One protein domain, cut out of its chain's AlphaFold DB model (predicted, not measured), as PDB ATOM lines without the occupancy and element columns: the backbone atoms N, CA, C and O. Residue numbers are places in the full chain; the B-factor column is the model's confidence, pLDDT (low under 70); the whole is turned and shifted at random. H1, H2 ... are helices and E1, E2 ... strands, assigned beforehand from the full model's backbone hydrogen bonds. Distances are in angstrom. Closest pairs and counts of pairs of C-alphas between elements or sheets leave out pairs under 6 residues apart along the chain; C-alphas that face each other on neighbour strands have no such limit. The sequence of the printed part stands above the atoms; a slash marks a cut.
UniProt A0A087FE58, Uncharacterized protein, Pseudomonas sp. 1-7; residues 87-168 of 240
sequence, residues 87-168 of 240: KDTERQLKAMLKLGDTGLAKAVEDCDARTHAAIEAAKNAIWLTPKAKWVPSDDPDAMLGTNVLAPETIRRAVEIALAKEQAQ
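This is residues 87 to 168 of the 240 residues of an uncharacterized protein of Pseudomonas sp. 1-7 (UniProt A0A087FE58). Four helices make a small packed body: H4, the longest, crosses H3 closely, H1 runs beside H4, and H2 folds back from H1 in a helical hairpin. A short two-strand hairpin, E1 and E2, extends from this body, with its loop at the far end of the long axis. The printed part has 82 residues, in the order H1 H2 H3 E1 E2 H4; the strands are antiparallel and the class is mostly helix. It is compact, with a radius of gyration of the C-alphas of 12.9 A, yet elongated, spanning 41 by 25 by 20 A.

H1, residues 87 to 96, touches H2, residues 101 to 109, closest at the C-alphas of Met 96 and Leu 104, 5.7 A apart; this hairpin has a shallow tilt of 31 degrees, opposite ways. H3, residues 113 to 127, touches H1 with residues 114 to 115 alone, closest at C-alphas 89 and 115, 5.3 A. H2 and H3 only just touch, with 3 pairs of C-alphas within 8 A, the closest 108 and 116 at 6.5 A. E1, residues 134 to 136, and E2, residues 147 to 149, form an antiparallel hairpin, with N 135 and O 148 2.9 A apart, within hydrogen-bond range. H4, residues 151 to 167, touches H3 at a steep tilt of 64 degrees, closest at C-alphas 122 and 157, 4.9 A. H4 touches H1 at a shallow tilt of 22 degrees, opposite ways, closest at C-alphas 93 and 162, 6.0 A. In the four helices every O i to N i+4 pair is within hydrogen-bond range.

H1 begins at C-alpha 87 (44.351, 45.787, 144.845) and is 14.2 A long; H2 is 12.6 A, H3 20.1 A, and E1 and E2 6.9 A each. H4, 24.5 A, ends at C-alpha 167 (43.323, 57.383, 146.840).

The C-alphas farthest apart, Lys 87 and Leu 144, are 40.7 A apart. The printed part has no cut, and no link is long. Mean pLDDT of the printed part is 78.4; residues 128 to 131, 136, 138 to 145 and 147 are under 70.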
ATOM      1  N   LYS A  87      44.833  46.634 143.743       76.25
ATOM      2  CA  LYS A  87      44.351  45.787 144.845       76.25
ATOM      3  C   LYS A  87      45.409  44.811 145.363       76.25
ATOM      4  O   LYS A  87      45.397  44.498 146.551       76.25
ATOM      5  N   ASP A  88      46.288  44.302 144.504       77.56
ATOM      6  CA  ASP A  88      47.390  43.428 144.917       77.56
ATOM      7  C   ASP A  88      48.449  44.228 145.675       77.56
ATOM      8  O   ASP A  88      48.851  43.808 146.760       77.56
ATOM      9  N   THR A  89      48.809  45.414 145.172       80.88
ATOM     10  CA  THR A  89      49.695  46.360 145.865       80.88
ATOM     11  C   THR A  89      49.111  46.762 147.221       80.88
ATOM     12  O   THR A  89      49.787  46.655 148.241       80.88
ATOM     13  N   GLU A  90      47.824  47.114 147.289       82.44
ATOM     14  CA  GLU A  90      47.146  47.435 148.551       82.44
ATOM     15  C   GLU A  90      47.208  46.268 149.553       82.44
ATOM     16  O   GLU A  90      47.491  46.462 150.739       82.44
ATOM     17  N   ARG A  91      46.964  45.034 149.091       81.88
ATOM     18  CA  ARG A  91      47.046  43.829 149.931       81.88
ATOM     19  C   ARG A  91      48.465  43.578 150.434       81.88
ATOM     20  O   ARG A  91      48.613  43.237 151.607       81.88
ATOM     21  N   GLN A  92      49.478  43.752 149.587       84.00
ATOM     22  CA  GLN A  92      50.879  43.602 149.980       84.00
ATOM     23  C   GLN A  92      51.282  44.647 151.019       84.00
ATOM     24  O   GLN A  92      51.785  44.276 152.076       84.00
ATOM     25  N   LEU A  93      50.971  45.925 150.790       87.81
ATOM     26  CA  LEU A  93      51.266  47.005 151.736       87.81
ATOM     27  C   LEU A  93      50.567  46.774 153.088       87.81
ATOM     28  O   LEU A  93      51.188  46.889 154.143       87.81
ATOM     29  N   LYS A  94      49.296  46.343 153.083       86.75
ATOM     30  CA  LYS A  94      48.575  45.946 154.310       86.75
ATOM     31  C   LYS A  94      49.222  44.764 155.032       86.75
ATOM     32  O   LYS A  94      49.154  44.700 156.258       86.75
ATOM     33  N   ALA A  95      49.789  43.806 154.298       87.88
ATOM     34  CA  ALA A  95      50.497  42.675 154.888       87.88
ATOM     35  C   ALA A  95      51.833  43.115 155.503       87.88
ATOM     36  O   ALA A  95      52.120  42.731 156.634       87.88
ATOM     37  N   MET A  96      52.591  43.976 154.816       88.69
ATOM     38  CA  MET A  96      53.860  44.534 155.296       88.69
ATOM     39  C   MET A  96      53.715  45.261 156.634       88.69
ATOM     40  O   MET A  96      54.524  45.055 157.532       88.69
ATOM     41  N   LEU A  97      52.643  46.040 156.821       90.00
ATOM     42  CA  LEU A  97      52.391  46.753 158.082       90.00
ATOM     43  C   LEU A  97      52.174  45.826 159.291       90.00
ATOM     44  O   LEU A  97      52.293  46.274 160.432       90.00
ATOM     45  N   LYS A  98      51.874  44.541 159.063       89.38
ATOM     46  CA  LYS A  98      51.723  43.527 160.119       89.38
ATOM     47  C   LYS A  98      53.032  42.816 160.465       89.38
ATOM     48  O   LYS A  98      53.048  42.024 161.402       89.38
ATOM     49  N   LEU A  99      54.100  43.052 159.703       86.12
ATOM     50  CA  LEU A  99      55.400  42.434 159.935       86.12
ATOM     51  C   LEU A  99      56.178  43.187 161.025       86.12
ATOM     52  O   LEU A  99      55.998  44.393 161.241       86.12
ATOM     53  N   GLY A 100      57.056  42.457 161.714       83.81
ATOM     54  CA  GLY A 100      58.131  43.055 162.509       83.81
ATOM     55  C   GLY A 100      59.212  43.647 161.602       83.81
ATOM     56  O   GLY A 100      59.205  43.403 160.399       83.81
ATOM     57  N   ASP A 101      60.147  44.404 162.163       80.69
ATOM     58  CA  ASP A 101      61.067  45.243 161.379       80.69
ATOM     59  C   ASP A 101      61.997  44.447 160.452       80.69
ATOM     60  O   ASP A 101      62.169  44.807 159.288       80.69
ATOM     61  N   THR A 102      62.504  43.299 160.909       78.38
ATOM     62  CA  THR A 102      63.301  42.380 160.075       78.38
ATOM     63  C   THR A 102      62.480  41.775 158.936       78.38
ATOM     64  O   THR A 102      62.946  41.674 157.802       78.38
ATOM     65  N   GLY A 103      61.228  41.403 159.217       76.12
ATOM     66  CA  GLY A 103      60.296  40.893 158.213       76.12
ATOM     67  C   GLY A 103      59.868  41.968 157.217       76.12
ATOM     68  O   GLY A 103      59.694  41.669 156.040       76.12
ATOM     69  N   LEU A 104      59.732  43.214 157.673       81.00
ATOM     70  CA  LEU A 104      59.394  44.363 156.847       81.00
ATOM     71  C   LEU A 104      60.520  44.685 155.864       81.00
ATOM     72  O   LEU A 104      60.235  44.818 154.681       81.00
ATOM     73  N   ALA A 105      61.772  44.763 156.326       76.38
ATOM     74  CA  ALA A 105      62.924  45.023 155.461       76.38
ATOM     75  C   ALA A 105      63.002  43.999 154.320       76.38
ATOM     76  O   ALA A 105      62.986  44.368 153.148       76.38
ATOM     77  N   LYS A 106      62.926  42.710 154.669       75.94
ATOM     78  CA  LYS A 106      62.898  41.627 153.685       75.94
ATOM     79  C   LYS A 106      61.694  41.716 152.742       75.94
ATOM     80  O   LYS A 106      61.829  41.524 151.542       75.94
ATOM     81  N   ALA A 107      60.508  42.031 153.262       76.75
ATOM     82  CA  ALA A 107      59.320  42.165 152.427       76.75
ATOM     83  C   ALA A 107      59.421  43.333 151.436       76.75
ATOM     84  O   ALA A 107      58.880  43.219 150.342       76.75
ATOM     85  N   VAL A 108      60.090  44.435 151.794       80.06
ATOM     86  CA  VAL A 108      60.348  45.553 150.873       80.06
ATOM     87  C   VAL A 108      61.298  45.121 149.756       80.06
ATOM     88  O   VAL A 108      61.017  45.411 148.598       80.06
ATOM     89  N   GLU A 109      62.367  44.390 150.073       75.56
ATOM     90  CA  GLU A 109      63.298  43.849 149.068       75.56
ATOM     91  C   GLU A 109      62.620  42.856 148.113       75.56
ATOM     92  O   GLU A 109      62.883  42.865 146.910       75.56
ATOM     93  N   ASP A 110      61.714  42.033 148.645       76.62
ATOM     94  CA  ASP A 110      61.057  40.945 147.917       76.62
ATOM     95  C   ASP A 110      59.725  41.353 147.244       76.62
ATOM     96  O   ASP A 110      59.052  40.508 146.646       76.62
ATOM     97  N   CYS A 111      59.275  42.609 147.363       75.81
ATOM     98  CA  CYS A 111      57.969  43.010 146.825       75.81
ATOM     99  C   CYS A 111      57.964  43.207 145.307       75.81
ATOM    100  O   CYS A 111      58.999  43.322 144.654       75.81
ATOM    101  N   ASP A 112      56.765  43.225 144.714       75.75
ATOM    102  CA  ASP A 112      56.656  43.470 143.278       75.75
ATOM    103  C   ASP A 112      57.087  44.899 142.923       75.75
ATOM    104  O   ASP A 112      56.957  45.822 143.724       75.75
ATOM    105  N   ALA A 113      57.553  45.094 141.690       73.44
ATOM    106  CA  ALA A 113      58.105  46.364 141.230       73.44
ATOM    107  C   ALA A 113      57.161  47.562 141.405       73.44
ATOM    108  O   ALA A 113      57.621  48.673 141.673       73.44
ATOM    109  N   ARG A 114      55.840  47.363 141.290       75.62
ATOM    110  CA  ARG A 114      54.861  48.438 141.500       75.62
ATOM    111  C   ARG A 114      54.775  48.794 142.981       75.62
ATOM    112  O   ARG A 114      54.827  49.974 143.319       75.62
ATOM    113  N   THR A 115      54.671  47.791 143.847       80.88
ATOM    114  CA  THR A 115      54.676  47.980 145.303       80.88
ATOM    115  C   THR A 115      55.987  48.621 145.767       80.88
ATOM    116  O   THR A 115      55.958  49.603 146.508       80.88
ATOM    117  N   HIS A 116      57.121  48.160 145.239       81.44
ATOM    118  CA  HIS A 116      58.439  48.730 145.499       81.44
ATOM    119  C   HIS A 116      58.516  50.195 145.056       81.44
ATOM    120  O   HIS A 116      58.901  51.061 145.836       81.44
ATOM    121  N   ALA A 117      58.077  50.511 143.834       79.44
ATOM    122  CA  ALA A 117      58.064  51.879 143.322       79.44
ATOM    123  C   ALA A 117      57.163  52.810 144.152       79.44
ATOM    124  O   ALA A 117      57.523  53.966 144.382       79.44
ATOM    125  N   ALA A 118      56.017  52.322 144.636       83.62
ATOM    126  CA  ALA A 118      55.142  53.087 145.522       83.62
ATOM    127  C   ALA A 118      55.827  53.397 146.867       83.62
ATOM    128  O   ALA A 118      55.741  54.528 147.358       83.62
ATOM    129  N   ILE A 119      56.548  52.421 147.428       83.94
ATOM    130  CA  ILE A 119      57.335  52.583 148.656       83.94
ATOM    131  C   ILE A 119      58.496  53.552 148.426       83.94
ATOM    132  O   ILE A 119      58.658  54.478 149.214       83.94
ATOM    133  N   GLU A 120      59.254  53.426 147.336       83.75
ATOM    134  CA  GLU A 120      60.349  54.344 146.994       83.75
ATOM    135  C   GLU A 120      59.857  55.778 146.764       83.75
ATOM    136  O   GLU A 120      60.428  56.733 147.289       83.75
ATOM    137  N   ALA A 121      58.734  55.960 146.066       82.44
ATOM    138  CA  ALA A 121      58.117  57.273 145.911       82.44
ATOM    139  C   ALA A 121      57.687  57.875 147.264       82.44
ATOM    140  O   ALA A 121      57.770  59.089 147.463       82.44
ATOM    141  N   ALA A 122      57.230  57.044 148.205       85.88
ATOM    142  CA  ALA A 122      56.918  57.474 149.564       85.88
ATOM    143  C   ALA A 122      58.183  57.775 150.389       85.88
ATOM    144  O   ALA A 122      58.213  58.797 151.073       85.88
ATOM    145  N   LYS A 123      59.240  56.960 150.279       81.81
ATOM    146  CA  LYS A 123      60.550  57.197 150.906       81.81
ATOM    147  C   LYS A 123      61.141  58.520 150.439       81.81
ATOM    148  O   LYS A 123      61.487  59.340 151.278       81.81
ATOM    149  N   ASN A 124      61.152  58.779 149.133       81.06
ATOM    150  CA  ASN A 124      61.634  60.038 148.556       81.06
ATOM    151  C   ASN A 124      60.831  61.252 149.040       81.06
ATOM    152  O   ASN A 124      61.399  62.311 149.295       81.06
ATOM    153  N   ALA A 125      59.517  61.099 149.232       80.81
ATOM    154  CA  ALA A 125      58.685  62.156 149.802       80.81
ATOM    155  C   ALA A 125      58.977  62.413 151.292       80.81
ATOM    156  O   ALA A 125      58.804  63.535 151.759       80.81
ATOM    157  N   ILE A 126      59.410  61.392 152.040       79.25
ATOM    158  CA  ILE A 126      59.792  61.512 153.455       79.25
ATOM    159  C   ILE A 126      61.239  61.990 153.607       79.25
ATOM    160  O   ILE A 126      61.521  62.698 154.570       79.25
ATOM    161  N   TRP A 127      62.130  61.645 152.671       71.12
ATOM    162  CA  TRP A 127      63.581  61.873 152.721       71.12
ATOM    163  C   TRP A 127      63.952  63.314 153.086       71.12
ATOM    164  O   TRP A 127      64.889  63.541 153.844       71.12
ATOM    165  N   LEU A 128      63.188  64.286 152.581       64.94
ATOM    166  CA  LEU A 128      63.408  65.719 152.805       64.94
ATOM    167  C   LEU A 128      62.583  66.300 153.965       64.94
ATOM    168  O   LEU A 128      62.553  67.514 154.160       64.94
ATOM    169  N   THR A 129      61.884  65.463 154.731       69.81
ATOM    170  CA  THR A 129      61.050  65.906 155.854       69.81
ATOM    171  C   THR A 129      61.759  65.694 157.192       69.81
ATOM    172  O   THR A 129      62.458  64.695 157.360       69.81
ATOM    173  N   PRO A 130      61.485  66.529 158.214       63.78
ATOM    174  CA  PRO A 130      62.013  66.343 159.573       63.78
ATOM    175  C   PRO A 130      61.585  65.026 160.245       63.78
ATOM    176  O   PRO A 130      62.017  64.717 161.349       63.78
ATOM    177  N   LYS A 131      60.679  64.272 159.611       66.81
ATOM    178  CA  LYS A 131      60.154  62.996 160.101       66.81
ATOM    179  C   LYS A 131      61.016  61.805 159.677       66.81
ATOM    180  O   LYS A 131      60.781  60.709 160.179       66.81
ATOM    181  N   ALA A 132      61.978  61.999 158.769       72.81
ATOM    182  CA  ALA A 132      62.922  60.961 158.389       72.81
ATOM    183  C   ALA A 132      63.909  60.711 159.532       72.81
ATOM    184  O   ALA A 132      64.739  61.563 159.849       72.81
ATOM    185  N   LYS A 133      63.815  59.535 160.152       76.81
ATOM    186  CA  LYS A 133      64.822  59.054 161.096       76.81
ATOM    187  C   LYS A 133      65.848  58.203 160.366       76.81
ATOM    188  O   LYS A 133      65.488  57.340 159.560       76.81
ATOM    189  N   TRP A 134      67.102  58.451 160.706       77.69
ATOM    190  CA  TRP A 134      68.283  57.796 160.172       77.69
ATOM    191  C   TRP A 134      68.998  57.092 161.314       77.69
ATOM    192  O   TRP A 134      69.137  57.670 162.393       77.69
ATOM    193  N   VAL A 135      69.425  55.859 161.080       75.00
ATOM    194  CA  VAL A 135      70.240  55.084 162.017       75.00
ATOM    195  C   VAL A 135      71.557  54.710 161.342       75.00
ATOM    196  O   VAL A 135      71.578  54.556 160.115       75.00
ATOM    197  N   PRO A 136      72.658  54.587 162.100       68.94
ATOM    198  CA  PRO A 136      73.895  54.035 161.568       68.94
ATOM    199  C   PRO A 136      73.636  52.674 160.921       68.94
ATOM    200  O   PRO A 136      72.831  51.889 161.421       68.94
ATOM    201  N   SER A 137      74.286  52.416 159.790       70.38
ATOM    202  CA  SER A 137      74.241  51.100 159.165       70.38
ATOM    203  C   SER A 137      75.039  50.102 160.002       70.38
ATOM    204  O   SER A 137      76.217  50.337 160.263       70.38
ATOM    205  N   ASP A 138      74.416  48.979 160.361       68.38
ATOM    206  CA  ASP A 138      75.094  47.829 160.981       68.38
ATOM    207  C   ASP A 138      75.729  46.892 159.931       68.38
ATOM    208  O   ASP A 138      76.306  45.861 160.276       68.38
ATOM    209  N   ASP A 139      75.598  47.223 158.642       68.12
ATOM    210  CA  ASP A 139      76.162  46.450 157.537       68.12
ATOM    211  C   ASP A 139      77.705  46.519 157.561       68.12
ATOM    212  O   ASP A 139      78.259  47.614 157.403       68.12
ATOM    213  N   PRO A 140      78.408  45.381 157.744       62.56
ATOM    214  CA  PRO A 140      79.868  45.342 157.789       62.56
ATOM    215  C   PRO A 140      80.523  45.735 156.457       62.56
ATOM    216  O   PRO A 140      81.695  46.114 156.457       62.56
ATOM    217  N   ASP A 141      79.781  45.673 155.347       67.94
ATOM    218  CA  ASP A 141      80.247  46.050 154.013       67.94
ATOM    219  C   ASP A 141      79.895  47.509 153.654       67.94
ATOM    220  O   ASP A 141      80.341  48.029 152.624       67.94
ATOM    221  N   ALA A 142      79.116  48.209 154.490       67.44
ATOM    222  CA  ALA A 142      78.806  49.617 154.271       67.44
ATOM    223  C   ALA A 142      80.013  50.514 154.584       67.44
ATOM    224  O   ALA A 142      80.777  50.288 155.523       67.44
ATOM    225  N   MET A 143      80.175  51.599 153.818       68.31
ATOM    226  CA  MET A 143      81.222  52.582 154.110       68.31
ATOM    227  C   MET A 143      81.028  53.171 155.516       68.31
ATOM    228  O   MET A 143      79.905  53.493 155.911       68.31
ATOM    229  N   LEU A 144      82.123  53.362 156.257       63.88
ATOM    230  CA  LEU A 144      82.118  54.024 157.568       63.88
ATOM    231  C   LEU A 144      81.355  55.358 157.502       63.88
ATOM    232  O   LEU A 144      81.685  56.232 156.701       63.88
ATOM    233  N   GLY A 145      80.333  55.505 158.348       64.56
ATOM    234  CA  GLY A 145      79.459  56.683 158.378       64.56
ATOM    235  C   GLY A 145      78.222  56.604 157.475       64.56
ATOM    236  O   GLY A 145      77.489  57.587 157.374       64.56
ATOM    237  N   THR A 146      77.960  55.459 156.834       71.31
ATOM    238  CA  THR A 146      76.710  55.245 156.093       71.31
ATOM    239  C   THR A 146      75.538  55.160 157.066       71.31
ATOM    240  O   THR A 146      75.542  54.349 157.990       71.31
ATOM    241  N   ASN A 147      74.517  55.984 156.834       69.94
ATOM    242  CA  ASN A 147      73.257  55.932 157.565       69.94
ATOM    243  C   ASN A 147      72.178  55.301 156.687       69.94
ATOM    244  O   ASN A 147      72.061  55.625 155.504       69.94
ATOM    245  N   VAL A 148      71.358  54.449 157.285       73.69
ATOM    246  CA  VAL A 148      70.181  53.853 156.651       73.69
ATOM    247  C   VAL A 148      68.911  54.423 157.268       73.69
ATOM    248  O   VAL A 148      68.910  54.970 158.375       73.69
ATOM    249  N   LEU A 149      67.806  54.343 156.530       72.81
ATOM    250  CA  LEU A 149      66.511  54.760 157.054       72.81
ATOM    251  C   LEU A 149      66.116  53.849 158.213       72.81
ATOM    252  O   LEU A 149      66.125  52.626 158.079       72.81
ATOM    253  N   ALA A 150      65.725  54.459 159.328       77.06
ATOM    254  CA  ALA A 150      65.243  53.721 160.482       77.06
ATOM    255  C   ALA A 150      63.987  52.899 160.115       77.06
ATOM    256  O   ALA A 150      63.184  53.356 159.284       77.06
ATOM    257  N   PRO A 151      63.767  51.728 160.740       79.94
ATOM    258  CA  PRO A 151      62.602  50.888 160.464       79.94
ATOM    259  C   PRO A 151      61.263  51.623 160.588       79.94
ATOM    260  O   PRO A 151      60.345  51.385 159.801       79.94
ATOM    261  N   GLU A 152      61.147  52.583 161.507       81.50
ATOM    262  CA  GLU A 152      59.941  53.396 161.676       81.50
ATOM    263  C   GLU A 152      59.698  54.307 160.470       81.50
ATOM    264  O   GLU A 152      58.553  54.507 160.058       81.50
ATOM    265  N   THR A 153      60.767  54.830 159.861       79.00
ATOM    266  CA  THR A 153      60.680  55.640 158.642       79.00
ATOM    267  C   THR A 153      60.238  54.788 157.453       79.00
ATOM    268  O   THR A 153      59.410  55.231 156.654       79.00
ATOM    269  N   ILE A 154      60.724  53.548 157.359       83.56
ATOM    270  CA  ILE A 154      60.302  52.586 156.329       83.56
ATOM    271  C   ILE A 154      58.825  52.230 156.515       83.56
ATOM    272  O   ILE A 154      58.042  52.311 155.569       83.56
ATOM    273  N   ARG A 155      58.407  51.918 157.747       86.94
ATOM    274  CA  ARG A 155      57.003  51.639 158.080       86.94
ATOM    275  C   ARG A 155      56.106  52.819 157.709       86.94
ATOM    276  O   ARG A 155      55.065  52.631 157.083       86.94
ATOM    277  N   ARG A 156      56.552  54.046 157.990       85.69
ATOM    278  CA  ARG A 156      55.834  55.261 157.594       85.69
ATOM    279  C   ARG A 156      55.747  55.428 156.077       85.69
ATOM    280  O   ARG A 156      54.712  55.865 155.576       85.69
ATOM    281  N   ALA A 157      56.796  55.078 155.336       85.56
ATOM    282  CA  ALA A 157      56.759  55.085 153.876       85.56
ATOM    283  C   ALA A 157      55.705  54.106 153.338       85.56
ATOM    284  O   ALA A 157      54.928  54.477 152.461       85.56
ATOM    285  N   VAL A 158      55.610  52.907 153.921       87.56
ATOM    286  CA  VAL A 158      54.579  51.915 153.573       87.56
ATOM    287  C   VAL A 158      53.169  52.443 153.864       87.56
ATOM    288  O   VAL A 158      52.279  52.285 153.030       87.56
ATOM    289  N   GLU A 159      52.953  53.131 154.988       90.75
ATOM    290  CA  GLU A 159      51.663  53.772 155.298       90.75
ATOM    291  C   GLU A 159      51.278  54.841 154.266       90.75
ATOM    292  O   GLU A 159      50.133  54.894 153.814       90.75
ATOM    293  N   ILE A 160      52.230  55.691 153.868       87.25
ATOM    294  CA  ILE A 160      51.997  56.733 152.859       87.25
ATOM    295  C   ILE A 160      51.728  56.111 151.487       87.25
ATOM    296  O   ILE A 160      50.831  56.571 150.779       87.25
ATOM    297  N   ALA A 161      52.479  55.074 151.111       87.00
ATOM    298  CA  ALA A 161      52.252  54.331 149.877       87.00
ATOM    299  C   ALA A 161      50.843  53.717 149.858       87.00
ATOM    300  O   ALA A 161      50.122  53.872 148.874       87.00
ATOM    301  N   LEU A 162      50.410  53.113 150.971       89.62
ATOM    302  CA  LEU A 162      49.075  52.530 151.104       89.62
ATOM    303  C   LEU A 162      47.977  53.589 150.954       89.62
ATOM    304  O   LEU A 162      47.033  53.381 150.195       89.62
ATOM    305  N   ALA A 163      48.116  54.732 151.627       86.31
ATOM    306  CA  ALA A 163      47.155  55.828 151.523       86.31
ATOM    307  C   ALA A 163      47.063  56.385 150.090       86.31
ATOM    308  O   ALA A 163      45.971  56.696 149.616       86.31
ATOM    309  N   LYS A 164      48.195  56.483 149.380       84.50
ATOM    310  CA  LYS A 164      48.232  56.929 147.979       84.50
ATOM    311  C   LYS A 164      47.570  55.933 147.033       84.50
ATOM    312  O   LYS A 164      46.792  56.358 146.187       84.50
ATOM    313  N   GLU A 165      47.841  54.636 147.174       82.81
ATOM    314  CA  GLU A 165      47.206  53.608 146.336       82.81
ATOM    315  C   GLU A 165      45.694  53.517 146.599       82.81
ATOM    316  O   GLU A 165      44.924  53.328 145.663       82.81
ATOM    317  N   GLN A 166      45.243  53.733 147.842       82.62
ATOM    318  CA  GLN A 166      43.813  53.806 148.177       82.62
ATOM    319  C   GLN A 166      43.112  55.041 147.595       82.62
ATOM    320  O   GLN A 166      41.918  54.988 147.317       82.62
ATOM    321  N   ALA A 167      43.843  56.143 147.410       76.56
ATOM    322  CA  ALA A 167      43.323  57.383 146.840       76.56
ATOM    323  C   ALA A 167      43.381  57.429 145.300       76.56
ATOM    324  O   ALA A 167      42.870  58.373 144.699       76.56
ATOM    325  N   GLN A 168      44.020  56.453 144.645       70.44
ATOM    326  CA  GLN A 168      44.166  56.439 143.191       70.44
ATOM    327  C   GLN A 168      43.017  55.701 142.489       70.44
ATOM    328  O   GLN A 168      42.937  54.472 142.504       70.44
TER     329      GLN A 168